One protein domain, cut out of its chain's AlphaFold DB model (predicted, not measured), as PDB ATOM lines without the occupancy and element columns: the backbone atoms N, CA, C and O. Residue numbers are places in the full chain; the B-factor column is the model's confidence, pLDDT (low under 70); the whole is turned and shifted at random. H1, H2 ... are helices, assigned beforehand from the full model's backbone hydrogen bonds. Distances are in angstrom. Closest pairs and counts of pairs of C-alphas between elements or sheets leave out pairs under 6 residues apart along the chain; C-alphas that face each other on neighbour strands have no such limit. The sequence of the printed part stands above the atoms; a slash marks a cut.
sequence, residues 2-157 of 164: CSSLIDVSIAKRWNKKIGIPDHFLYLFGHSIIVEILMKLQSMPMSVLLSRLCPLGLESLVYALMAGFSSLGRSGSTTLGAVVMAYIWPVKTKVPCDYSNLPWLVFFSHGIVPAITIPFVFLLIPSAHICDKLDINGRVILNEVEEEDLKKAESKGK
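This is residues 2 to 157 of the 164 residues of an uncharacterized protein of Phytomonas sp. isolate EM1 (UniProt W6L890). Three long helices, H4, H5 and H6, run lengthwise in a loose, open frame: H4 and H5 form a hairpin that opens away from its link, and H6 folds back from H5's far end. H1 touches the beginnings of H4 and H6, with short H2 and H3 near it, while H7 is a separate arm at the opposite end. The printed part has 156 residues with seven named helices, H1 to H7 in order, and no named strand: all helix. It is an extended rod, 81 by 35 by 27 A, with a radius of gyration of the C-alphas of 24.0 A.

Begin with H5, residues 58 to 86. Its residues 58 to 62 only just touch residues 49 to 50 of H4, residues 30 to 52, with 3 pairs of C-alphas within 8 A; the closest are Ser 50 and Glu 58, 7.3 A. This helical hairpin has a shallow tilt of 33 degrees, only just short of steep, opposite ways. H6, residues 101 to 123, is close to H5 but not clearly touching: the closest C-alphas, Met 84 and Leu 104, are 7.9 A apart. H1, residues 2 to 11, touches H4 at residues 30 to 34 alone, the closest C-alphas being Ser 3 and His 30, 5.5 A. H1 also touches H6 at residues 101 to 109 alone, the closest C-alphas being Val 8 and Pro 102, 6.5 A. Every O i to N i+4 pair is within hydrogen-bond range in H1 and H5, but 16 of 19 in H4 and in H6.

Find C-alpha 58 at (10.491, -43.104, -50.352); from there H5 runs 41.7 A to C-alpha 86 at (41.006, -20.819, -32.691). H4 is 32.0 A long and H6 31.9 A. H2 is residues 15 to 18, H3 residues 22 to 27. H7, residues 143 to 156, touches no helix.

The C-alphas farthest apart, Pro 95 and Lys 157, are 84.5 A apart. The printed part has no cut; links H5 to H6 and H6 to H7 are long. Mean pLDDT of the printed part is 72.6, and residues 124 to 157 are among those under 70.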
ATOM      1  N   CYS A   2      44.466 -44.122 -43.244       64.38
ATOM      2  CA  CYS A   2      45.598 -44.308 -44.167       64.38
ATOM      3  C   CYS A   2      45.858 -43.100 -45.089       64.38
ATOM      4  O   CYS A   2      47.001 -42.683 -45.211       64.38
ATOM      5  N   SER A   3      44.808 -42.485 -45.653       69.00
ATOM      6  CA  SER A   3      44.950 -41.276 -46.488       69.00
ATOM      7  C   SER A   3      45.591 -40.111 -45.730       69.00
ATOM      8  O   SER A   3      46.560 -39.530 -46.195       69.00
ATOM      9  N   SER A   4      45.113 -39.819 -44.520       71.12
ATOM     10  CA  SER A   4      45.587 -38.683 -43.725       71.12
ATOM     11  C   SER A   4      47.055 -38.818 -43.307       71.12
ATOM     12  O   SER A   4      47.758 -37.823 -43.157       71.12
ATOM     13  N   LEU A   5      47.543 -40.051 -43.126       71.81
ATOM     14  CA  LEU A   5      48.958 -40.319 -42.853       71.81
ATOM     15  C   LEU A   5      49.834 -40.018 -44.075       71.81
ATOM     16  O   LEU A   5      50.922 -39.461 -43.927       71.81
ATOM     17  N   ILE A   6      49.339 -40.340 -45.273       72.50
ATOM     18  CA  ILE A   6      50.004 -40.021 -46.539       72.50
ATOM     19  C   ILE A   6      50.075 -38.496 -46.706       72.50
ATOM     20  O   ILE A   6      51.157 -37.964 -46.954       72.50
ATOM     21  N   ASP A   7      48.990 -37.772 -46.430       71.81
ATOM     22  CA  ASP A   7      48.965 -36.305 -46.513       71.81
ATOM     23  C   ASP A   7      49.937 -35.637 -45.520       71.81
ATOM     24  O   ASP A   7      50.678 -34.719 -45.878       71.81
ATOM     25  N   VAL A   8      50.014 -36.132 -44.276       72.12
ATOM     26  CA  VAL A   8      50.977 -35.637 -43.273       72.12
ATOM     27  C   VAL A   8      52.423 -35.927 -43.689       72.12
ATOM     28  O   VAL A   8      53.307 -35.092 -43.471       72.12
ATOM     29  N   SER A   9      52.677 -37.081 -44.311       68.06
ATOM     30  CA  SER A   9      54.012 -37.450 -44.800       68.06
ATOM     31  C   SER A   9      54.493 -36.531 -45.936       68.06
ATOM     32  O   SER A   9      55.664 -36.131 -45.957       68.06
ATOM     33  N   ILE A  10      53.574 -36.107 -46.814       68.88
ATOM     34  CA  ILE A  10      53.814 -35.113 -47.869       68.88
ATOM     35  C   ILE A  10      54.047 -33.730 -47.244       68.88
ATOM     36  O   ILE A  10      55.043 -33.075 -47.561       68.88
ATOM     37  N   ALA A  11      53.200 -33.305 -46.298       64.81
ATOM     38  CA  ALA A  11      53.301 -31.995 -45.647       64.81
ATOM     39  C   ALA A  11      54.622 -31.799 -44.878       64.81
ATOM     40  O   ALA A  11      55.199 -30.712 -44.899       64.81
ATOM     41  N   LYS A  12      55.156 -32.853 -44.243       68.56
ATOM     42  CA  LYS A  12      56.471 -32.816 -43.574       68.56
ATOM     43  C   LYS A  12      57.665 -32.983 -44.523       68.56
ATOM     44  O   LYS A  12      58.798 -33.071 -44.046       68.56
ATOM     45  N   ARG A  13      57.446 -33.033 -45.848       66.88
ATOM     46  CA  ARG A  13      58.488 -33.286 -46.863       66.88
ATOM     47  C   ARG A  13      59.344 -34.521 -46.544       66.88
ATOM     48  O   ARG A  13      60.505 -34.599 -46.949       66.88
ATOM     49  N   TRP A  14      58.778 -35.521 -45.859       62.12
ATOM     50  CA  TRP A  14      59.465 -36.797 -45.628       62.12
ATOM     51  C   TRP A  14      59.776 -37.513 -46.944       62.12
ATOM     52  O   TRP A  14      60.745 -38.268 -47.012       62.12
ATOM     53  N   ASN A  15      59.052 -37.160 -48.012       61.38
ATOM     54  CA  ASN A  15      59.328 -37.624 -49.363       61.38
ATOM     55  C   ASN A  15      60.783 -37.374 -49.814       61.38
ATOM     56  O   ASN A  15      61.411 -38.248 -50.405       61.38
ATOM     57  N   LYS A  16      61.389 -36.236 -49.435       60.34
ATOM     58  CA  LYS A  16      62.769 -35.899 -49.836       60.34
ATOM     59  C   LYS A  16      63.838 -36.753 -49.135       60.34
ATOM     60  O   LYS A  16      64.952 -36.848 -49.637       60.34
ATOM     61  N   LYS A  17      63.517 -37.368 -47.988       58.94
ATOM     62  CA  LYS A  17      64.420 -38.290 -47.269       58.94
ATOM     63  C   LYS A  17      64.300 -39.741 -47.743       58.94
ATOM     64  O   LYS A  17      65.253 -40.490 -47.580       58.94
ATOM     65  N   ILE A  18      63.142 -40.122 -48.279       61.59
ATOM     66  CA  ILE A  18      62.816 -41.507 -48.650       61.59
ATOM     67  C   ILE A  18      62.962 -41.751 -50.168       61.59
ATOM     68  O   ILE A  18      63.070 -42.896 -50.590       61.59
ATOM     69  N   GLY A  19      63.049 -40.699 -50.993       59.53
ATOM     70  CA  GLY A  19      63.372 -40.823 -52.422       59.53
ATOM     71  C   GLY A  19      62.240 -41.397 -53.284       59.53
ATOM     72  O   GLY A  19      62.497 -41.862 -54.392       59.53
ATOM     73  N   ILE A  20      60.996 -41.376 -52.796       66.50
ATOM     74  CA  ILE A  20      59.825 -41.833 -53.553       66.50
ATOM     75  C   ILE A  20      59.434 -40.754 -54.584       66.50
ATOM     76  O   ILE A  20      59.439 -39.562 -54.262       66.50
ATOM     77  N   PRO A  21      59.076 -41.128 -55.828       64.00
ATOM     78  CA  PRO A  21      58.608 -40.165 -56.818       64.00
ATOM     79  C   PRO A  21      57.310 -39.503 -56.338       64.00
ATOM     80  O   PRO A  21      56.329 -40.198 -56.058       64.00
ATOM     81  N   ASP A  22      57.271 -38.167 -56.298       63.47
ATOM     82  CA  ASP A  22      56.102 -37.373 -55.875       63.47
ATOM     83  C   ASP A  22      54.812 -37.736 -56.640       63.47
ATOM     84  O   ASP A  22      53.706 -37.547 -56.135       63.47
ATOM     85  N   HIS A  23      54.945 -38.323 -57.835       70.50
ATOM     86  CA  HIS A  23      53.829 -38.790 -58.653       70.50
ATOM     87  C   HIS A  23      52.996 -39.889 -57.977       70.50
ATOM     88  O   HIS A  23      51.773 -39.811 -57.999       70.50
ATOM     89  N   PHE A  24      53.625 -40.880 -57.331       70.25
ATOM     90  CA  PHE A  24      52.895 -41.966 -56.660       70.25
ATOM     91  C   PHE A  24      52.173 -41.476 -55.405       70.25
ATOM     92  O   PHE A  24      51.033 -41.857 -55.164       70.25
ATOM     93  N   LEU A  25      52.813 -40.595 -54.633       68.50
ATOM     94  CA  LEU A  25      52.209 -39.985 -53.447       68.50
ATOM     95  C   LEU A  25      51.032 -39.074 -53.801       68.50
ATOM     96  O   LEU A  25      50.049 -39.038 -53.069       68.50
ATOM     97  N   TYR A  26      51.107 -38.381 -54.937       68.06
ATOM     98  CA  TYR A  26      49.988 -37.604 -55.457       68.06
ATOM     99  C   TYR A  26      48.854 -38.501 -55.982       68.06
ATOM    100  O   TYR A  26      47.687 -38.226 -55.705       68.06
ATOM    101  N   LEU A  27      49.174 -39.600 -56.681       72.19
ATOM    102  CA  LEU A  27      48.174 -40.547 -57.199       72.19
ATOM    103  C   LEU A  27      47.417 -41.274 -56.078       72.19
ATOM    104  O   LEU A  27      46.205 -41.454 -56.158       72.19
ATOM    105  N   PHE A  28      48.132 -41.661 -55.018       70.06
ATOM    106  CA  PHE A  28      47.555 -42.227 -53.796       70.06
ATOM    107  C   PHE A  28      47.083 -41.152 -52.803       70.06
ATOM    108  O   PHE A  28      46.782 -41.451 -51.646       70.06
ATOM    109  N   GLY A  29      47.027 -39.895 -53.238       67.94
ATOM    110  CA  GLY A  29      46.625 -38.779 -52.404       67.94
ATOM    111  C   GLY A  29      45.146 -38.820 -52.033       67.94
ATOM    112  O   GLY A  29      44.318 -39.503 -52.651       67.94
ATOM    113  N   HIS A  30      44.808 -38.007 -51.036       72.44
ATOM    114  CA  HIS A  30      43.452 -37.854 -50.523       72.44
ATOM    115  C   HIS A  30      42.415 -37.602 -51.617       72.44
ATOM    116  O   HIS A  30      41.355 -38.218 -51.619       72.44
ATOM    117  N   SER A  31      42.725 -36.746 -52.589       77.25
ATOM    118  CA  SER A  31      41.758 -36.309 -53.599       77.25
ATOM    119  C   SER A  31      41.224 -37.434 -54.488       77.25
ATOM    120  O   SER A  31      40.068 -37.373 -54.894       77.25
ATOM    121  N   ILE A  32      42.029 -38.459 -54.787       82.31
ATOM    122  CA  ILE A  32      41.618 -39.556 -55.677       82.31
ATOM    123  C   ILE A  32      41.000 -40.688 -54.856       82.31
ATOM    124  O   ILE A  32      39.873 -41.104 -55.115       82.31
ATOM    125  N   ILE A  33      41.710 -41.162 -53.828       83.19
ATOM    126  CA  ILE A  33      41.262 -42.317 -53.042       83.19
ATOM    127  C   ILE A  33      39.989 -41.991 -52.267       83.19
ATOM    128  O   ILE A  33      39.064 -42.801 -52.247       83.19
ATOM    129  N   VAL A  34      39.910 -40.816 -51.634       83.31
ATOM    130  CA  VAL A  34      38.737 -40.466 -50.827       83.31
ATOM    131  C   VAL A  34      37.514 -40.270 -51.706       83.31
ATOM    132  O   VAL A  34      36.445 -40.727 -51.321       83.31
ATOM    133  N   GLU A  35      37.647 -39.691 -52.900       85.31
ATOM    134  CA  GLU A  35      36.502 -39.544 -53.802       85.31
ATOM    135  C   GLU A  35      35.968 -40.913 -54.247       85.31
ATOM    136  O   GLU A  35      34.762 -41.150 -54.179       85.31
ATOM    137  N   ILE A  36      36.853 -41.856 -54.598       88.81
ATOM    138  CA  ILE A  36      36.459 -43.229 -54.949       88.81
ATOM    139  C   ILE A  36      35.765 -43.913 -53.766       88.81
ATOM    140  O   ILE A  36      34.688 -44.486 -53.932       88.81
ATOM    141  N   LEU A  37      36.330 -43.817 -52.559       86.94
ATOM    142  CA  LEU A  37      35.727 -44.388 -51.351       86.94
ATOM    143  C   LEU A  37      34.365 -43.761 -51.033       86.94
ATOM    144  O   LEU A  37      33.445 -44.471 -50.633       86.94
ATOM    145  N   MET A  38      34.200 -42.455 -51.247       85.88
ATOM    146  CA  MET A  38      32.921 -41.768 -51.056       85.88
ATOM    147  C   MET A  38      31.867 -42.269 -52.044       85.88
ATOM    148  O   MET A  38      30.718 -42.476 -51.650       85.88
ATOM    149  N   LYS A  39      32.236 -42.527 -53.308       88.31
ATOM    150  CA  LYS A  39      31.324 -43.165 -54.273       88.31
ATOM    151  C   LYS A  39      30.963 -44.583 -53.841       88.31
ATOM    152  O   LYS A  39      29.779 -44.911 -53.802       88.31
ATOM    153  N   LEU A  40      31.960 -45.385 -53.465       90.88
ATOM    154  CA  LEU A  40      31.757 -46.765 -53.020       90.88
ATOM    155  C   LEU A  40      30.868 -46.850 -51.779       90.88
ATOM    156  O   LEU A  40      30.048 -47.751 -51.701       90.88
ATOM    157  N   GLN A  41      30.978 -45.901 -50.848       87.62
ATOM    158  CA  GLN A  41      30.158 -45.862 -49.636       87.62
ATOM    159  C   GLN A  41      28.734 -45.339 -49.879       87.62
ATOM    160  O   GLN A  41      27.794 -45.722 -49.181       87.62
ATOM    161  N   SER A  42      28.541 -44.476 -50.876       85.19
ATOM    162  CA  SER A  42      27.222 -43.897 -51.169       85.19
ATOM    163  C   SER A  42      26.256 -44.914 -51.790       85.19
ATOM    164  O   SER A  42      25.042 -44.824 -51.599       85.19
ATOM    165  N   MET A  43      26.785 -45.906 -52.508       89.62
ATOM    166  CA  MET A  43      25.992 -46.974 -53.123       89.62
ATOM    167  C   MET A  43      25.268 -47.870 -52.103       89.62
ATOM    168  O   MET A  43      24.039 -47.935 -52.166       89.62
ATOM    169  N   PRO A  44      25.950 -48.527 -51.141       86.06
ATOM    170  CA  PRO A  44      25.283 -49.386 -50.172       86.06
ATOM    171  C   PRO A  44      24.332 -48.596 -49.275       86.06
ATOM    172  O   PRO A  44      23.267 -49.106 -48.954       86.06
ATOM    173  N   MET A  45      24.650 -47.342 -48.932       84.69
ATOM    174  CA  MET A  45      23.734 -46.476 -48.181       84.69
ATOM    175  C   MET A  45      22.395 -46.318 -48.911       84.69
ATOM    176  O   MET A  45      21.338 -46.505 -48.318       84.69
ATOM    177  N   SER A  46      22.444 -46.033 -50.213       84.94
ATOM    178  CA  SER A  46      21.241 -45.839 -51.026       84.94
ATOM    179  C   SER A  46      20.443 -47.141 -51.194       84.94
ATOM    180  O   SER A  46      19.215 -47.123 -51.169       84.94
ATOM    181  N   VAL A  47      21.131 -48.283 -51.323       86.75
ATOM    182  CA  VAL A  47      20.501 -49.614 -51.424       86.75
ATOM    183  C   VAL A  47      19.874 -50.054 -50.099       86.75
ATOM    184  O   VAL A  47      18.802 -50.647 -50.096       86.75
ATOM    185  N   LEU A  48      20.510 -49.761 -48.964       83.19
ATOM    186  CA  LEU A  48      19.938 -50.030 -47.644       83.19
ATOM    187  C   LEU A  48      18.705 -49.159 -47.402       83.19
ATOM    188  O   LEU A  48      17.695 -49.655 -46.909       83.19
ATOM    189  N   LEU A  49      18.757 -47.888 -47.810       80.31
ATOM    190  CA  LEU A  49      17.630 -46.974 -47.672       80.31
ATOM    191  C   LEU A  49      16.398 -47.483 -48.425       80.31
ATOM    192  O   LEU A  49      15.319 -47.515 -47.849       80.31
ATOM    193  N   SER A  50      16.550 -47.962 -49.664       79.62
ATOM    194  CA  SER A  50      15.417 -48.501 -50.432       79.62
ATOM    195  C   SER A  50      14.811 -49.773 -49.831       79.62
ATOM    196  O   SER A  50      13.654 -50.076 -50.101       79.62
ATOM    197  N   ARG A  51      15.558 -50.509 -48.998       74.38
ATOM    198  CA  ARG A  51      15.045 -51.672 -48.252       74.38
ATOM    199  C   ARG A  51      14.340 -51.288 -46.954       74.38
ATOM    200  O   ARG A  51      13.481 -52.035 -46.505       74.38
ATOM    201  N   LEU A  52      14.716 -50.156 -46.365       68.81
ATOM    202  CA  LEU A  52      14.148 -49.625 -45.125       68.81
ATOM    203  C   LEU A  52      12.955 -48.688 -45.377       68.81
ATOM    204  O   LEU A  52      12.139 -48.487 -44.481       68.81
ATOM    205  N   CYS A  53      12.854 -48.095 -46.568       65.88
ATOM    206  CA  CYS A  53      11.774 -47.181 -46.918       65.88
ATOM    207  C   CYS A  53      10.418 -47.906 -46.965       65.88
ATOM    208  O   CYS A  53      10.256 -48.846 -47.745       65.88
ATOM    209  N   PRO A  54       9.411 -47.445 -46.203       70.31
ATOM    210  CA  PRO A  54       8.046 -47.916 -46.371       70.31
ATOM    211  C   PRO A  54       7.448 -47.395 -47.687       70.31
ATOM    212  O   PRO A  54       7.797 -46.318 -48.183       70.31
ATOM    213  N   LEU A  55       6.509 -48.165 -48.235       66.44
ATOM    214  CA  LEU A  55       5.813 -47.856 -49.485       66.44
ATOM    215  C   LEU A  55       5.117 -46.485 -49.394       66.44
ATOM    216  O   LEU A  55       4.348 -46.229 -48.472       66.44
ATOM    217  N   GLY A  56       5.389 -45.603 -50.360       73.31
ATOM    218  CA  GLY A  56       4.762 -44.277 -50.461       73.31
ATOM    219  C   GLY A  56       5.470 -43.131 -49.723       73.31
ATOM    220  O   GLY A  56       5.066 -41.984 -49.893       73.31
ATOM    221  N   LEU A  57       6.541 -43.391 -48.958       78.62
ATOM    222  CA  LEU A  57       7.337 -42.350 -48.270       78.62
ATOM    223  C   LEU A  57       8.798 -42.272 -48.741       78.62
ATOM    224  O   LEU A  57       9.614 -41.556 -48.157       78.62
ATOM    225  N   GLU A  58       9.130 -42.969 -49.824       79.62
ATOM    226  CA  GLU A  58      10.491 -43.104 -50.352       79.62
ATOM    227  C   GLU A  58      11.170 -41.745 -50.593       79.62
ATOM    228  O   GLU A  58      12.327 -41.541 -50.216       79.62
ATOM    229  N   SER A  59      10.433 -40.778 -51.154       84.62
ATOM    230  CA  SER A  59      10.953 -39.436 -51.447       84.62
ATOM    231  C   SER A  59      11.253 -38.622 -50.186       84.62
ATOM    232  O   SER A  59      12.223 -37.867 -50.168       84.62
ATOM    233  N   LEU A  60      10.459 -38.784 -49.122       87.56
ATOM    234  CA  LEU A  60      10.657 -38.068 -47.859       87.56
ATOM    235  C   LEU A  60      11.883 -38.604 -47.115       87.56
ATOM    236  O   LEU A  60      12.714 -37.828 -46.648       87.56
ATOM    237  N   VAL A  61      12.034 -39.928 -47.062       84.88
ATOM    238  CA  VAL A  61      13.187 -40.573 -46.422       84.88
ATOM    239  C   VAL A  61      14.485 -40.228 -47.164       84.88
ATOM    240  O   VAL A  61      15.490 -39.889 -46.533       84.88
ATOM    241  N   TYR A  62      14.456 -40.211 -48.501       86.00
ATOM    242  CA  TYR A  62      15.600 -39.771 -49.300       86.00
ATOM    243  C   TYR A  62      15.930 -38.284 -49.091       86.00
ATOM    244  O   TYR A  62      17.102 -37.928 -48.941       86.00
ATOM    245  N   ALA A  63      14.917 -37.414 -49.007       90.81
ATOM    246  CA  ALA A  63      15.112 -35.991 -48.733       90.81
ATOM    247  C   ALA A  63      15.761 -35.746 -47.358       90.81
ATOM    248  O   ALA A  63      16.680 -34.932 -47.249       90.81
ATOM    249  N   LEU A  64      15.347 -36.484 -46.324       89.81
ATOM    250  CA  LEU A  64      15.951 -36.405 -44.991       89.81
ATOM    251  C   LEU A  64      17.420 -36.843 -45.004       89.81
ATOM    252  O   LEU A  64      18.279 -36.141 -44.469       89.81
ATOM    253  N   MET A  65      17.730 -37.960 -45.668       87.88
ATOM    254  CA  MET A  65      19.105 -38.443 -45.807       87.88
ATOM    255  C   MET A  65      20.001 -37.409 -46.511       87.88
ATOM    256  O   MET A  65      21.101 -37.107 -46.040       87.88
ATOM    257  N   ALA A  66      19.518 -36.825 -47.611       90.19
ATOM    258  CA  ALA A  66      20.225 -35.781 -48.349       90.19
ATOM    259  C   ALA A  66      20.431 -34.508 -47.503       90.19
ATOM    260  O   ALA A  66      21.511 -33.904 -47.539       90.19
ATOM    261  N   GLY A  67      19.432 -34.144 -46.693       93.62
ATOM    262  CA  GLY A  67      19.507 -33.053 -45.723       93.62
ATOM    263  C   GLY A  67      20.619 -33.277 -44.699       93.62
ATOM    264  O   GLY A  67      21.513 -32.440 -44.568       93.62
ATOM    265  N   PHE A  68      20.637 -34.437 -44.037       90.88
ATOM    266  CA  PHE A  68      21.688 -34.778 -43.074       90.88
ATOM    267  C   PHE A  68      23.079 -34.846 -43.710       90.88
ATOM    268  O   PHE A  68      24.044 -34.380 -43.107       90.88
ATOM    269  N   SER A  69      23.194 -35.358 -44.938       91.00
ATOM    270  CA  SER A  69      24.468 -35.403 -45.667       91.00
ATOM    271  C   SER A  69      25.029 -33.998 -45.927       91.00
ATOM    272  O   SER A  69      26.204 -33.721 -45.661       91.00
ATOM    273  N   SER A  70      24.171 -33.077 -46.367       92.81
ATOM    274  CA  SER A  70      24.551 -31.689 -46.638       92.81
ATOM    275  C   SER A  70      24.900 -30.936 -45.355       92.81
ATOM    276  O   SER A  70      25.922 -30.251 -45.297       92.81
ATOM    277  N   LEU A  71      24.105 -31.118 -44.294       95.56
ATOM    278  CA  LEU A  71      24.375 -30.541 -42.975       95.56
ATOM    279  C   LEU A  71      25.693 -31.056 -42.395       95.56
ATOM    280  O   LEU A  71      26.498 -30.262 -41.915       95.56
ATOM    281  N   GLY A  72      25.960 -32.359 -42.494       91.31
ATOM    282  CA  GLY A  72      27.223 -32.945 -42.055       91.31
ATOM    283  C   GLY A  72      28.419 -32.380 -42.826       91.31
ATOM    284  O   GLY A  72      29.447 -32.052 -42.228       91.31
ATOM    285  N   ARG A  73      28.291 -32.189 -44.144       90.12
ATOM    286  CA  ARG A  73      29.378 -31.665 -44.984       90.12
ATOM    287  C   ARG A  73      29.651 -30.178 -44.749       90.12
ATOM    288  O   ARG A  73      30.806 -29.788 -44.573       90.12
ATOM    289  N   SER A  74      28.613 -29.350 -44.683       94.94
ATOM    290  CA  SER A  74      28.769 -27.920 -44.382       94.94
ATOM    291  C   SER A  74      29.197 -27.689 -42.931       94.94
ATOM    292  O   SER A  74      30.074 -26.862 -42.667       94.94
ATOM    293  N   GLY A  75      28.641 -28.459 -41.992       94.69
ATOM    294  CA  GLY A  75      28.992 -28.414 -40.576       94.69
ATOM    295  C   GLY A  75      30.447 -28.799 -40.333       94.69
ATOM    296  O   GLY A  75      31.172 -28.049 -39.688       94.69
ATOM    297  N   SER A  76      30.917 -29.908 -40.913       90.19
ATOM    298  CA  SER A  76      32.321 -30.336 -40.791       90.19
ATOM    299  C   SER A  76      33.304 -29.340 -41.405       90.19
ATOM    300  O   SER A  76      34.344 -29.074 -40.806       90.19
ATOM    301  N   THR A  77      32.967 -28.738 -42.551       90.81
ATOM    302  CA  THR A  77      33.816 -27.720 -43.193       90.81
ATOM    303  C   THR A  77      33.926 -26.467 -42.324       90.81
ATOM    304  O   THR A  77      35.025 -25.972 -42.076       90.81
ATOM    305  N   THR A  78      32.795 -25.981 -41.808       93.19
ATOM    306  CA  THR A  78      32.754 -24.781 -40.960       93.19
ATOM    307  C   THR A  78      33.441 -25.030 -39.620       93.19
ATOM    308  O   THR A  78      34.274 -24.236 -39.192       93.19
ATOM    309  N   LEU A  79      33.152 -26.165 -38.979       90.31
ATOM    310  CA  LEU A  79      33.777 -26.554 -37.720       90.31
ATOM    311  C   LEU A  79      35.290 -26.726 -37.888       90.31
ATOM    312  O   LEU A  79      36.053 -26.222 -37.071       90.31
ATOM    313  N   GLY A  80      35.737 -27.361 -38.973       87.81
ATOM    314  CA  GLY A  80      37.157 -27.487 -39.300       87.81
ATOM    315  C   GLY A  80      37.850 -26.130 -39.447       87.81
ATOM    316  O   GLY A  80      38.926 -25.933 -38.884       87.81
ATOM    317  N   ALA A  81      37.210 -25.169 -40.121       87.31
ATOM    318  CA  ALA A  81      37.735 -23.811 -40.261       87.31
ATOM    319  C   ALA A  81      37.841 -23.082 -38.909       87.31
ATOM    320  O   ALA A  81      38.854 -22.440 -38.633       87.31
ATOM    321  N   VAL A  82      36.836 -23.222 -38.039       88.88
ATOM    322  CA  VAL A  82      36.854 -22.639 -36.685       88.88
ATOM    323  C   VAL A  82      37.967 -23.254 -35.834       88.88
ATOM    324  O   VAL A  82      38.715 -22.524 -35.184       88.88
ATOM    325  N   VAL A  83      38.135 -24.579 -35.871       86.19
ATOM    326  CA  VAL A  83      39.202 -25.283 -35.136       86.19
ATOM    327  C   VAL A  83      40.586 -24.825 -35.609       86.19
ATOM    328  O   VAL A  83      41.457 -24.559 -34.778       86.19
ATOM    329  N   MET A  84      40.782 -24.674 -36.923       82.56
ATOM    330  CA  MET A  84      42.027 -24.147 -37.495       82.56
ATOM    331  C   MET A  84      42.287 -22.680 -37.125       82.56
ATOM    332  O   MET A  84      43.444 -22.271 -37.060       82.56
ATOM    333  N   ALA A  85      41.247 -21.880 -36.890       82.12
ATOM    334  CA  ALA A  85      41.394 -20.474 -36.519       82.12
ATOM    335  C   ALA A  85      41.660 -20.271 -35.015       82.12
ATOM    336  O   ALA A  85      42.470 -19.416 -34.659       82.12
ATOM    337  N   TYR A  86      40.999 -21.042 -34.144       80.00
ATOM    338  CA  TYR A  86      41.006 -20.819 -32.691       80.00
ATOM    339  C   TYR A  86      41.912 -21.770 -31.904       80.00
ATOM    340  O   TYR A  86      42.644 -21.325 -31.026       80.00
ATOM    341  N   ILE A  87      41.840 -23.075 -32.177       73.94
ATOM    342  CA  ILE A  87      42.486 -24.097 -31.334       73.94
ATOM    343  C   ILE A  87      43.919 -24.331 -31.794       73.94
ATOM    344  O   ILE A  87      44.833 -24.427 -30.980       73.94
ATOM    345  N   TRP A  88      44.115 -24.414 -33.111       71.31
ATOM    346  CA  TRP A  88      45.416 -24.708 -33.687       71.31
ATOM    347  C   TRP A  88      45.707 -23.787 -34.875       71.31
ATOM    348  O   TRP A  88      45.489 -24.183 -36.021       71.31
ATOM    349  N   PRO A  89      46.200 -22.555 -34.628       70.88
ATOM    350  CA  PRO A  89      46.468 -21.602 -35.693       70.88
ATOM    351  C   PRO A  89      47.575 -22.145 -36.597       70.88
ATOM    352  O   PRO A  89      48.755 -22.182 -36.235       70.88
ATOM    353  N   VAL A  90      47.183 -22.587 -37.789       67.25
ATOM    354  CA  VAL A  90      48.107 -22.921 -38.871       67.25
ATOM    355  C   VAL A  90      48.391 -21.625 -39.617       67.25
ATOM    356  O   VAL A  90      47.538 -21.099 -40.334       67.25
ATOM    357  N   LYS A  91      49.590 -21.070 -39.429       63.75
ATOM    358  CA  LYS A  91      50.010 -19.867 -40.149       63.75
ATOM    359  C   LYS A  91      50.424 -20.262 -41.563       63.75
ATOM    360  O   LYS A  91      51.542 -20.704 -41.799       63.75
ATOM    361  N   THR A  92      49.502 -20.092 -42.504       61.88
ATOM    362  CA  THR A  92      49.755 -20.217 -43.950       61.88
ATOM    363  C   THR A  92      50.323 -18.934 -44.572       61.88
ATOM    364  O   THR A  92      50.699 -18.938 -45.742       61.88
ATOM    365  N   LYS A  93      50.415 -17.836 -43.803       59.16
ATOM    366  CA  LYS A  93      51.126 -16.604 -44.187       59.16
ATOM    367  C   LYS A  93      52.597 -16.701 -43.779       59.16
ATOM    368  O   LYS A  93      52.887 -17.161 -42.682       59.16
ATOM    369  N   VAL A  94      53.498 -16.233 -44.644       59.62
ATOM    370  CA  VAL A  94      54.949 -16.185 -44.388       59.62
ATOM    371  C   VAL A  94      55.265 -15.417 -43.092       59.62
ATOM    372  O   VAL A  94      54.760 -14.302 -42.938       59.62
ATOM    373  N   PRO A  95      56.110 -15.953 -42.186       57.16
ATOM    374  CA  PRO A  95      56.783 -17.260 -42.226       57.16
ATOM    375  C   PRO A  95      55.828 -18.433 -41.922       57.16
ATOM    376  O   PRO A  95      55.073 -18.401 -40.953       57.16
ATOM    377  N   CYS A  96      55.856 -19.467 -42.770       61.66
ATOM    378  CA  CYS A  96      54.930 -20.599 -42.690       61.66
ATOM    379  C   CYS A  96      55.348 -21.602 -41.605       61.66
ATOM    380  O   CYS A  96      56.366 -22.278 -41.760       61.66
ATOM    381  N   ASP A  97      54.515 -21.771 -40.577       69.56
ATOM    382  CA  ASP A  97      54.725 -22.746 -39.502       69.56
ATOM    383  C   ASP A  97      53.682 -23.872 -39.570       69.56
ATOM    384  O   ASP A  97      52.509 -23.696 -39.234       69.56
ATOM    385  N   TYR A  98      54.130 -25.065 -39.977       66.94
ATOM    386  CA  TYR A  98      53.298 -26.275 -40.105       66.94
ATOM    387  C   TYR A  98      53.477 -27.275 -38.948       66.94
ATOM    388  O   TYR A  98      52.954 -28.389 -39.004       66.94
ATOM    389  N   SER A  99      54.182 -26.900 -37.874       71.50
ATOM    390  CA  SER A  99      54.449 -27.755 -36.695       71.50
ATOM    391  C   SER A  99      53.182 -28.304 -36.031       71.50
ATOM    392  O   SER A  99      53.182 -29.368 -35.419       71.50
ATOM    393  N   ASN A 100      52.102 -27.568 -36.225       74.88
ATOM    394  CA  ASN A 100      50.785 -27.714 -35.640       74.88
ATOM    395  C   ASN A 100      49.831 -28.618 -36.443       74.88
ATOM    396  O   ASN A 100      48.854 -29.143 -35.913       74.88
ATOM    397  N   LEU A 101      50.142 -28.846 -37.722       73.38
ATOM    398  CA  LEU A 101      49.329 -29.640 -38.642       73.38
ATOM    399  C   LEU A 101      49.144 -31.113 -38.200       73.38
ATOM    400  O   LEU A 101      48.025 -31.615 -38.284       73.38
ATOM    401  N   PRO A 102      50.176 -31.827 -37.696       76.50
ATOM    402  CA  PRO A 102      50.032 -33.231 -37.301       76.50
ATOM    403  C   PRO A 102      49.108 -33.424 -36.095       76.50
ATOM    404  O   PRO A 102      48.379 -34.410 -36.036       76.50
ATOM    405  N   TRP A 103      49.118 -32.477 -35.153       77.25
ATOM    406  CA  TRP A 103      48.233 -32.495 -33.988       77.25
ATOM    407  C   TRP A 103      46.769 -32.321 -34.387       77.25
ATOM    408  O   TRP A 103      45.905 -33.047 -33.897       77.25
ATOM    409  N   LEU A 104      46.505 -31.427 -35.341       78.25
ATOM    410  CA  LEU A 104      45.172 -31.234 -35.901       78.25
ATOM    411  C   LEU A 104      44.641 -32.519 -36.565       78.25
ATOM    412  O   LEU A 104      43.500 -32.910 -36.328       78.25
ATOM    413  N   VAL A 105      45.481 -33.200 -37.353       79.06
ATOM    414  CA  VAL A 105      45.129 -34.464 -38.030       79.06
ATOM    415  C   VAL A 105      44.905 -35.596 -37.024       79.06
ATOM    416  O   VAL A 105      43.992 -36.405 -37.191       79.06
ATOM    417  N   PHE A 106      45.704 -35.650 -35.958       81.00
ATOM    418  CA  PHE A 106      45.522 -36.635 -34.894       81.00
ATOM    419  C   PHE A 106      44.201 -36.424 -34.145       81.00
ATOM    420  O   PHE A 106      43.488 -37.383 -33.862       81.00
ATOM    421  N   PHE A 107      43.826 -35.173 -33.878       82.62
ATOM    422  CA  PHE A 107      42.556 -34.864 -33.231       82.62
ATOM    423  C   PHE A 107      41.359 -35.218 -34.126       82.62
ATOM    424  O   PHE A 107      40.436 -35.903 -33.682       82.62
ATOM    425  N   SER A 108      41.391 -34.825 -35.405       79.31
ATOM    426  CA  SER A 108      40.278 -35.049 -36.336       79.31
ATOM    427  C   SER A 108      40.069 -36.518 -36.711       79.31
ATOM    428  O   SER A 108      38.933 -36.940 -36.905       79.31
ATOM    429  N   HIS A 109      41.136 -37.314 -36.809       78.44
ATOM    430  CA  HIS A 109      41.041 -38.724 -37.200       78.44
ATOM    431  C   HIS A 109      41.223 -39.715 -36.054       78.44
ATOM    432  O   HIS A 109      40.950 -40.894 -36.250       78.44
ATOM    433  N   GLY A 110      41.690 -39.277 -34.888       80.69
ATOM    434  CA  GLY A 110      41.821 -40.110 -33.695       80.69
ATOM    435  C   GLY A 110      40.661 -39.885 -32.736       80.69
ATOM    436  O   GLY A 110      39.864 -40.788 -32.503       80.69
ATOM    437  N   ILE A 111      40.537 -38.664 -32.213       82.69
ATOM    438  CA  ILE A 111      39.605 -38.355 -31.119       82.69
ATOM    439  C   ILE A 111      38.156 -38.320 -31.601       82.69
ATOM    440  O   ILE A 111      37.291 -38.892 -30.948       82.69
ATOM    441  N   VAL A 112      37.882 -37.716 -32.761       83.62
ATOM    442  CA  VAL A 112      36.515 -37.647 -33.305       83.62
ATOM    443  C   VAL A 112      35.902 -39.040 -33.519       83.62
ATOM    444  O   VAL A 112      34.847 -39.293 -32.943       83.62
ATOM    445  N   PRO A 113      36.526 -39.984 -34.256       83.00
ATOM    446  CA  PRO A 113      35.953 -41.323 -34.394       83.00
ATOM    447  C   PRO A 113      35.975 -42.116 -33.085       83.00
ATOM    448  O   PRO A 113      35.055 -42.895 -32.846       83.00
ATOM    449  N   ALA A 114      36.966 -41.897 -32.213       86.44
ATOM    450  CA  ALA A 114      36.995 -42.528 -30.896       86.44
ATOM    451  C   ALA A 114      35.840 -42.072 -29.993       86.44
ATOM    452  O   ALA A 114      35.383 -42.869 -29.187       86.44
ATOM    453  N   ILE A 115      35.347 -40.837 -30.141       87.19
ATOM    454  CA  ILE A 115      34.144 -40.337 -29.459       87.19
ATOM    455  C   ILE A 115      32.878 -40.898 -30.106       87.19
ATOM    456  O   ILE A 115      31.919 -41.202 -29.399       87.19
ATOM    457  N   THR A 116      32.865 -41.090 -31.427       84.88
ATOM    458  CA  THR A 116      31.706 -41.660 -32.123       84.88
ATOM    459  C   THR A 116      31.405 -43.092 -31.670       84.88
ATOM    460  O   THR A 116      30.239 -43.440 -31.542       84.88
ATOM    461  N   ILE A 117      32.415 -43.917 -31.370       85.81
ATOM    462  CA  ILE A 117      32.228 -45.316 -30.928       85.81
ATOM    463  C   ILE A 117      31.380 -45.444 -29.639       85.81
ATOM    464  O   ILE A 117      30.361 -46.136 -29.673       85.81
ATOM    465  N   PRO A 118      31.720 -44.794 -28.507       85.12
ATOM    466  CA  PRO A 118      30.898 -44.837 -27.301       85.12
ATOM    467  C   PRO A 118      29.563 -44.110 -27.486       85.12
ATOM    468  O   PRO A 118      28.567 -44.528 -26.902       85.12
ATOM    469  N   PHE A 119      29.504 -43.071 -28.330       82.69
ATOM    470  CA  PHE A 119      28.238 -42.407 -28.652       82.69
ATOM    471  C   PHE A 119      27.269 -43.340 -29.372       82.69
ATOM    472  O   PHE A 119      26.085 -43.343 -29.063       82.69
ATOM    473  N   VAL A 120      27.765 -44.165 -30.292       82.00
ATOM    474  CA  VAL A 120      26.960 -45.178 -30.981       82.00
ATOM    475  C   VAL A 120      26.420 -46.210 -29.989       82.00
ATOM    476  O   VAL A 120      25.248 -46.557 -30.069       82.00
ATOM    477  N   PHE A 121      27.222 -46.649 -29.016       80.50
ATOM    478  CA  PHE A 121      26.767 -47.592 -27.986       80.50
ATOM    479  C   PHE A 121      25.717 -46.990 -27.034       80.50
ATOM    480  O   PHE A 121      24.843 -47.704 -26.554       80.50
ATOM    481  N   LEU A 122      25.779 -45.679 -26.775       80.19
ATOM    482  CA  LEU A 122      24.811 -44.978 -25.926       80.19
ATOM    483  C   LEU A 122      23.511 -44.625 -26.669       80.19
ATOM    484  O   LEU A 122      22.438 -44.644 -26.071       80.19
ATOM    485  N   LEU A 123      23.609 -44.258 -27.951       70.88
ATOM    486  CA  LEU A 123      22.500 -43.708 -28.738       70.88
ATOM    487  C   LEU A 123      21.728 -44.764 -29.541       70.88
ATOM    488  O   LEU A 123      20.651 -44.454 -30.041       70.88
ATOM    489  N   ILE A 124      22.253 -45.986 -29.676       67.25
ATOM    490  CA  ILE A 124      21.505 -47.131 -30.202       67.25
ATOM    491  C   ILE A 124      20.823 -47.834 -29.016       67.25
ATOM    492  O   ILE A 124      21.461 -48.643 -28.340       67.25
ATOM    493  N   PRO A 125      19.535 -47.556 -28.723       58.62
ATOM    494  CA  PRO A 125      18.745 -48.450 -27.890       58.62
ATOM    495  C   PRO A 125      18.650 -49.817 -28.574       58.62
ATOM    496  O   PRO A 125      18.651 -49.910 -29.799       58.62
ATOM    497  N   SER A 126      18.581 -50.874 -27.761       55.94
ATOM    498  CA  SER A 126      18.554 -52.289 -28.156       55.94
ATOM    499  C   SER A 126      17.274 -52.667 -28.923       55.94
ATOM    500  O   SER A 126      16.476 -53.471 -28.449       55.94
ATOM    501  N   ALA A 127      17.055 -52.067 -30.089       55.19
ATOM    502  CA  ALA A 127      15.982 -52.380 -31.018       55.19
ATOM    503  C   ALA A 127      16.594 -52.975 -32.288       55.19
ATOM    504  O   ALA A 127      17.553 -52.444 -32.855       55.19
ATOM    505  N   HIS A 128      16.068 -54.122 -32.705       52.22
ATOM    506  CA  HIS A 128      16.574 -54.866 -33.845       52.22
ATOM    507  C   HIS A 128      16.036 -54.233 -35.138       52.22
ATOM    508  O   HIS A 128      14.844 -53.975 -35.269       52.22
ATOM    509  N   ILE A 129      16.908 -53.996 -36.120       53.66
ATOM    510  CA  ILE A 129      16.574 -53.361 -37.415       53.66
ATOM    511  C   ILE A 129      15.560 -54.173 -38.254       53.66
ATOM    512  O   ILE A 129      15.033 -53.669 -39.242       53.66
ATOM    513  N   CYS A 130      15.258 -55.413 -37.855       51.53
ATOM    514  CA  CYS A 130      14.331 -56.308 -38.553       51.53
ATOM    515  C   CYS A 130      12.902 -56.341 -37.986       51.53
ATOM    516  O   CYS A 130      12.099 -57.142 -38.467       51.53
ATOM    517  N   ASP A 131      12.550 -55.507 -37.007       53.78
ATOM    518  CA  ASP A 131      11.169 -55.468 -36.524       53.78
ATOM    519  C   ASP A 131      10.274 -54.772 -37.564       53.78
ATOM    520  O   ASP A 131      10.399 -53.575 -37.830       53.78
ATOM    521  N   LYS A 132       9.372 -55.533 -38.198       48.31
ATOM    522  CA  LYS A 132       8.368 -54.998 -39.132       48.31
ATOM    523  C   LYS A 132       7.421 -54.087 -38.352       48.31
ATOM    524  O   LYS A 132       6.705 -54.562 -37.479       48.31
ATOM    525  N   LEU A 133       7.414 -52.792 -38.649       55.84
ATOM    526  CA  LEU A 133       6.537 -51.810 -38.005       55.84
ATOM    527  C   LEU A 133       5.314 -51.538 -38.895       55.84
ATOM    528  O   LEU A 133       5.465 -51.261 -40.083       55.84
ATOM    529  N   ASP A 134       4.109 -51.605 -38.323       52.50
ATOM    530  CA  ASP A 134       2.871 -51.122 -38.952       52.50
ATOM    531  C   ASP A 134       2.940 -49.602 -39.218       52.50
ATOM    532  O   ASP A 134       3.710 -48.889 -38.572       52.50
ATOM    533  N   ILE A 135       2.051 -49.074 -40.067       57.88
ATOM    534  CA  ILE A 135       1.808 -47.629 -40.274       57.88
ATOM    535  C   ILE A 135       1.559 -46.871 -38.949       57.88
ATOM    536  O   ILE A 135       1.759 -45.659 -38.882       57.88
ATOM    537  N   ASN A 136       1.194 -47.585 -37.878       50.25
ATOM    538  CA  ASN A 136       0.987 -47.060 -36.526       50.25
ATOM    539  C   ASN A 136       2.129 -47.363 -35.525       50.25
ATOM    540  O   ASN A 136       1.957 -47.139 -34.328       50.25
ATOM    541  N   GLY A 137       3.274 -47.897 -35.964       53.41
ATOM    542  CA  GLY A 137       4.446 -48.131 -35.105       53.41
ATOM    543  C   GLY A 137       4.373 -49.367 -34.194       53.41
ATOM    544  O   GLY A 137       5.050 -49.405 -33.168       53.41
ATOM    545  N   ARG A 138       3.562 -50.381 -34.537       43.12
ATOM    546  CA  ARG A 138       3.501 -51.669 -33.814       43.12
ATOM    547  C   ARG A 138       4.302 -52.758 -34.528       43.12
ATOM    548  O   ARG A 138       4.271 -52.820 -35.750       43.12
ATOM    549  N   VAL A 139       4.972 -53.621 -33.763       51.34
ATOM    550  CA  VAL A 139       5.812 -54.725 -34.263       51.34
ATOM    551  C   VAL A 139       4.933 -55.880 -34.781       51.34
ATOM    552  O   VAL A 139       4.314 -56.589 -33.991       51.34
ATOM    553  N   ILE A 140       4.866 -56.073 -36.102       55.50
ATOM    554  CA  ILE A 140       4.151 -57.162 -36.787       55.50
ATOM    555  C   ILE A 140       5.128 -58.319 -37.037       55.50
ATOM    556  O   ILE A 140       5.654 -58.491 -38.137       55.50
ATOM    557  N   LEU A 141       5.414 -59.119 -36.011       54.91
ATOM    558  CA  LEU A 141       6.379 -60.218 -36.143       54.91
ATOM    559  C   LEU A 141       5.856 -61.445 -36.916       54.91
ATOM    560  O   LEU A 141       6.682 -62.235 -37.346       54.91
ATOM    561  N   ASN A 142       4.544 -61.602 -37.163       49.94
ATOM    562  CA  ASN A 142       4.010 -62.886 -37.661       49.94
ATOM    563  C   ASN A 142       3.022 -62.828 -38.847       49.94
ATOM    564  O   ASN A 142       2.883 -63.824 -39.546       49.94
ATOM    565  N   GLU A 143       2.356 -61.706 -39.139       55.00
ATOM    566  CA  GLU A 143       1.231 -61.734 -40.100       55.00
ATOM    567  C   GLU A 143       1.664 -61.731 -41.574       55.00
ATOM    568  O   GLU A 143       1.043 -62.386 -42.406       55.00
ATOM    569  N   VAL A 144       2.763 -61.046 -41.907       54.44
ATOM    570  CA  VAL A 144       3.229 -60.936 -43.303       54.44
ATOM    571  C   VAL A 144       3.774 -62.271 -43.822       54.44
ATOM    572  O   VAL A 144       3.570 -62.603 -44.982       54.44
ATOM    573  N   GLU A 145       4.432 -63.062 -42.969       53.97
ATOM    574  CA  GLU A 145       4.953 -64.379 -43.365       53.97
ATOM    575  C   GLU A 145       3.815 -65.392 -43.583       53.97
ATOM    576  O   GLU A 145       3.865 -66.180 -44.524       53.97
ATOM    577  N   GLU A 146       2.738 -65.309 -42.793       55.19
ATOM    578  CA  GLU A 146       1.549 -66.150 -42.959       55.19
ATOM    579  C   GLU A 146       0.695 -65.744 -44.178       55.19
ATOM    580  O   GLU A 146       0.176 -66.608 -44.886       55.19
ATOM    581  N   GLU A 147       0.566 -64.441 -44.460       56.91
ATOM    582  CA  GLU A 147      -0.117 -63.921 -45.655       56.91
ATOM    583  C   GLU A 147       0.640 -64.266 -46.945       56.91
ATOM    584  O   GLU A 147       0.023 -64.716 -47.914       56.91
ATOM    585  N   ASP A 148       1.968 -64.116 -46.968       55.50
ATOM    586  CA  ASP A 148       2.784 -64.421 -48.147       55.50
ATOM    587  C   ASP A 148       2.819 -65.932 -48.444       55.50
ATOM    588  O   ASP A 148       2.733 -66.325 -49.614       55.50
ATOM    589  N   LEU A 149       2.837 -66.792 -47.412       55.53
ATOM    590  CA  LEU A 149       2.676 -68.243 -47.579       55.53
ATOM    591  C   LEU A 149       1.277 -68.614 -48.098       55.53
ATOM    592  O   LEU A 149       1.175 -69.368 -49.067       55.53
ATOM    593  N   LYS A 150       0.198 -68.039 -47.548       55.59
ATOM    594  CA  LYS A 150      -1.179 -68.303 -48.019       55.59
ATOM    595  C   LYS A 150      -1.399 -67.841 -49.463       55.59
ATOM    596  O   LYS A 150      -2.098 -68.500 -50.235       55.59
ATOM    597  N   LYS A 151      -0.770 -66.735 -49.867       54.47
ATOM    598  CA  LYS A 151      -0.849 -66.185 -51.231       54.47
ATOM    599  C   LYS A 151       0.001 -66.970 -52.235       54.47
ATOM    600  O   LYS A 151      -0.329 -67.005 -53.425       54.47
ATOM    601  N   ALA A 152       1.072 -67.619 -51.771       53.78
ATOM    602  CA  ALA A 152       1.849 -68.573 -52.558       53.78
ATOM    603  C   ALA A 152       1.083 -69.896 -52.756       53.78
ATOM    604  O   ALA A 152       1.012 -70.392 -53.884       53.78
ATOM    605  N   GLU A 153       0.421 -70.411 -51.715       54.22
ATOM    606  CA  GLU A 153      -0.439 -71.600 -51.815       54.22
ATOM    607  C   GLU A 153      -1.660 -71.363 -52.720       54.22
ATOM    608  O   GLU A 153      -2.015 -72.226 -53.527       54.22
ATOM    609  N   SER A 154      -2.264 -70.167 -52.682       50.72
ATOM    610  CA  SER A 154      -3.427 -69.842 -53.520       50.72
ATOM    611  C   SER A 154      -3.087 -69.685 -55.010       50.72
ATOM    612  O   SER A 154      -3.948 -69.891 -55.863       50.72
ATOM    613  N   LYS A 155      -1.839 -69.333 -55.358       47.91
ATOM    614  CA  LYS A 155      -1.382 -69.206 -56.757       47.91
ATOM    615  C   LYS A 155      -0.850 -70.512 -57.357       47.91
ATOM    616  O   LYS A 155      -0.764 -70.607 -58.582       47.91
ATOM    617  N   GLY A 156      -0.528 -71.510 -56.531       40.06
ATOM    618  CA  GLY A 156      -0.043 -72.824 -56.969       40.06
ATOM    619  C   GLY A 156      -1.129 -73.785 -57.469       40.06
ATOM    620  O   GLY A 156      -0.812 -74.770 -58.132       40.06
ATOM    621  N   LYS A 157      -2.415 -73.511 -57.210       42.84
ATOM    622  CA  LYS A 157      -3.527 -74.405 -57.572       42.84
ATOM    623  C   LYS A 157      -4.250 -73.918 -58.832       42.84
ATOM    624  O   LYS A 157      -5.352 -73.385 -58.769       42.84
TER     625      LYS A 157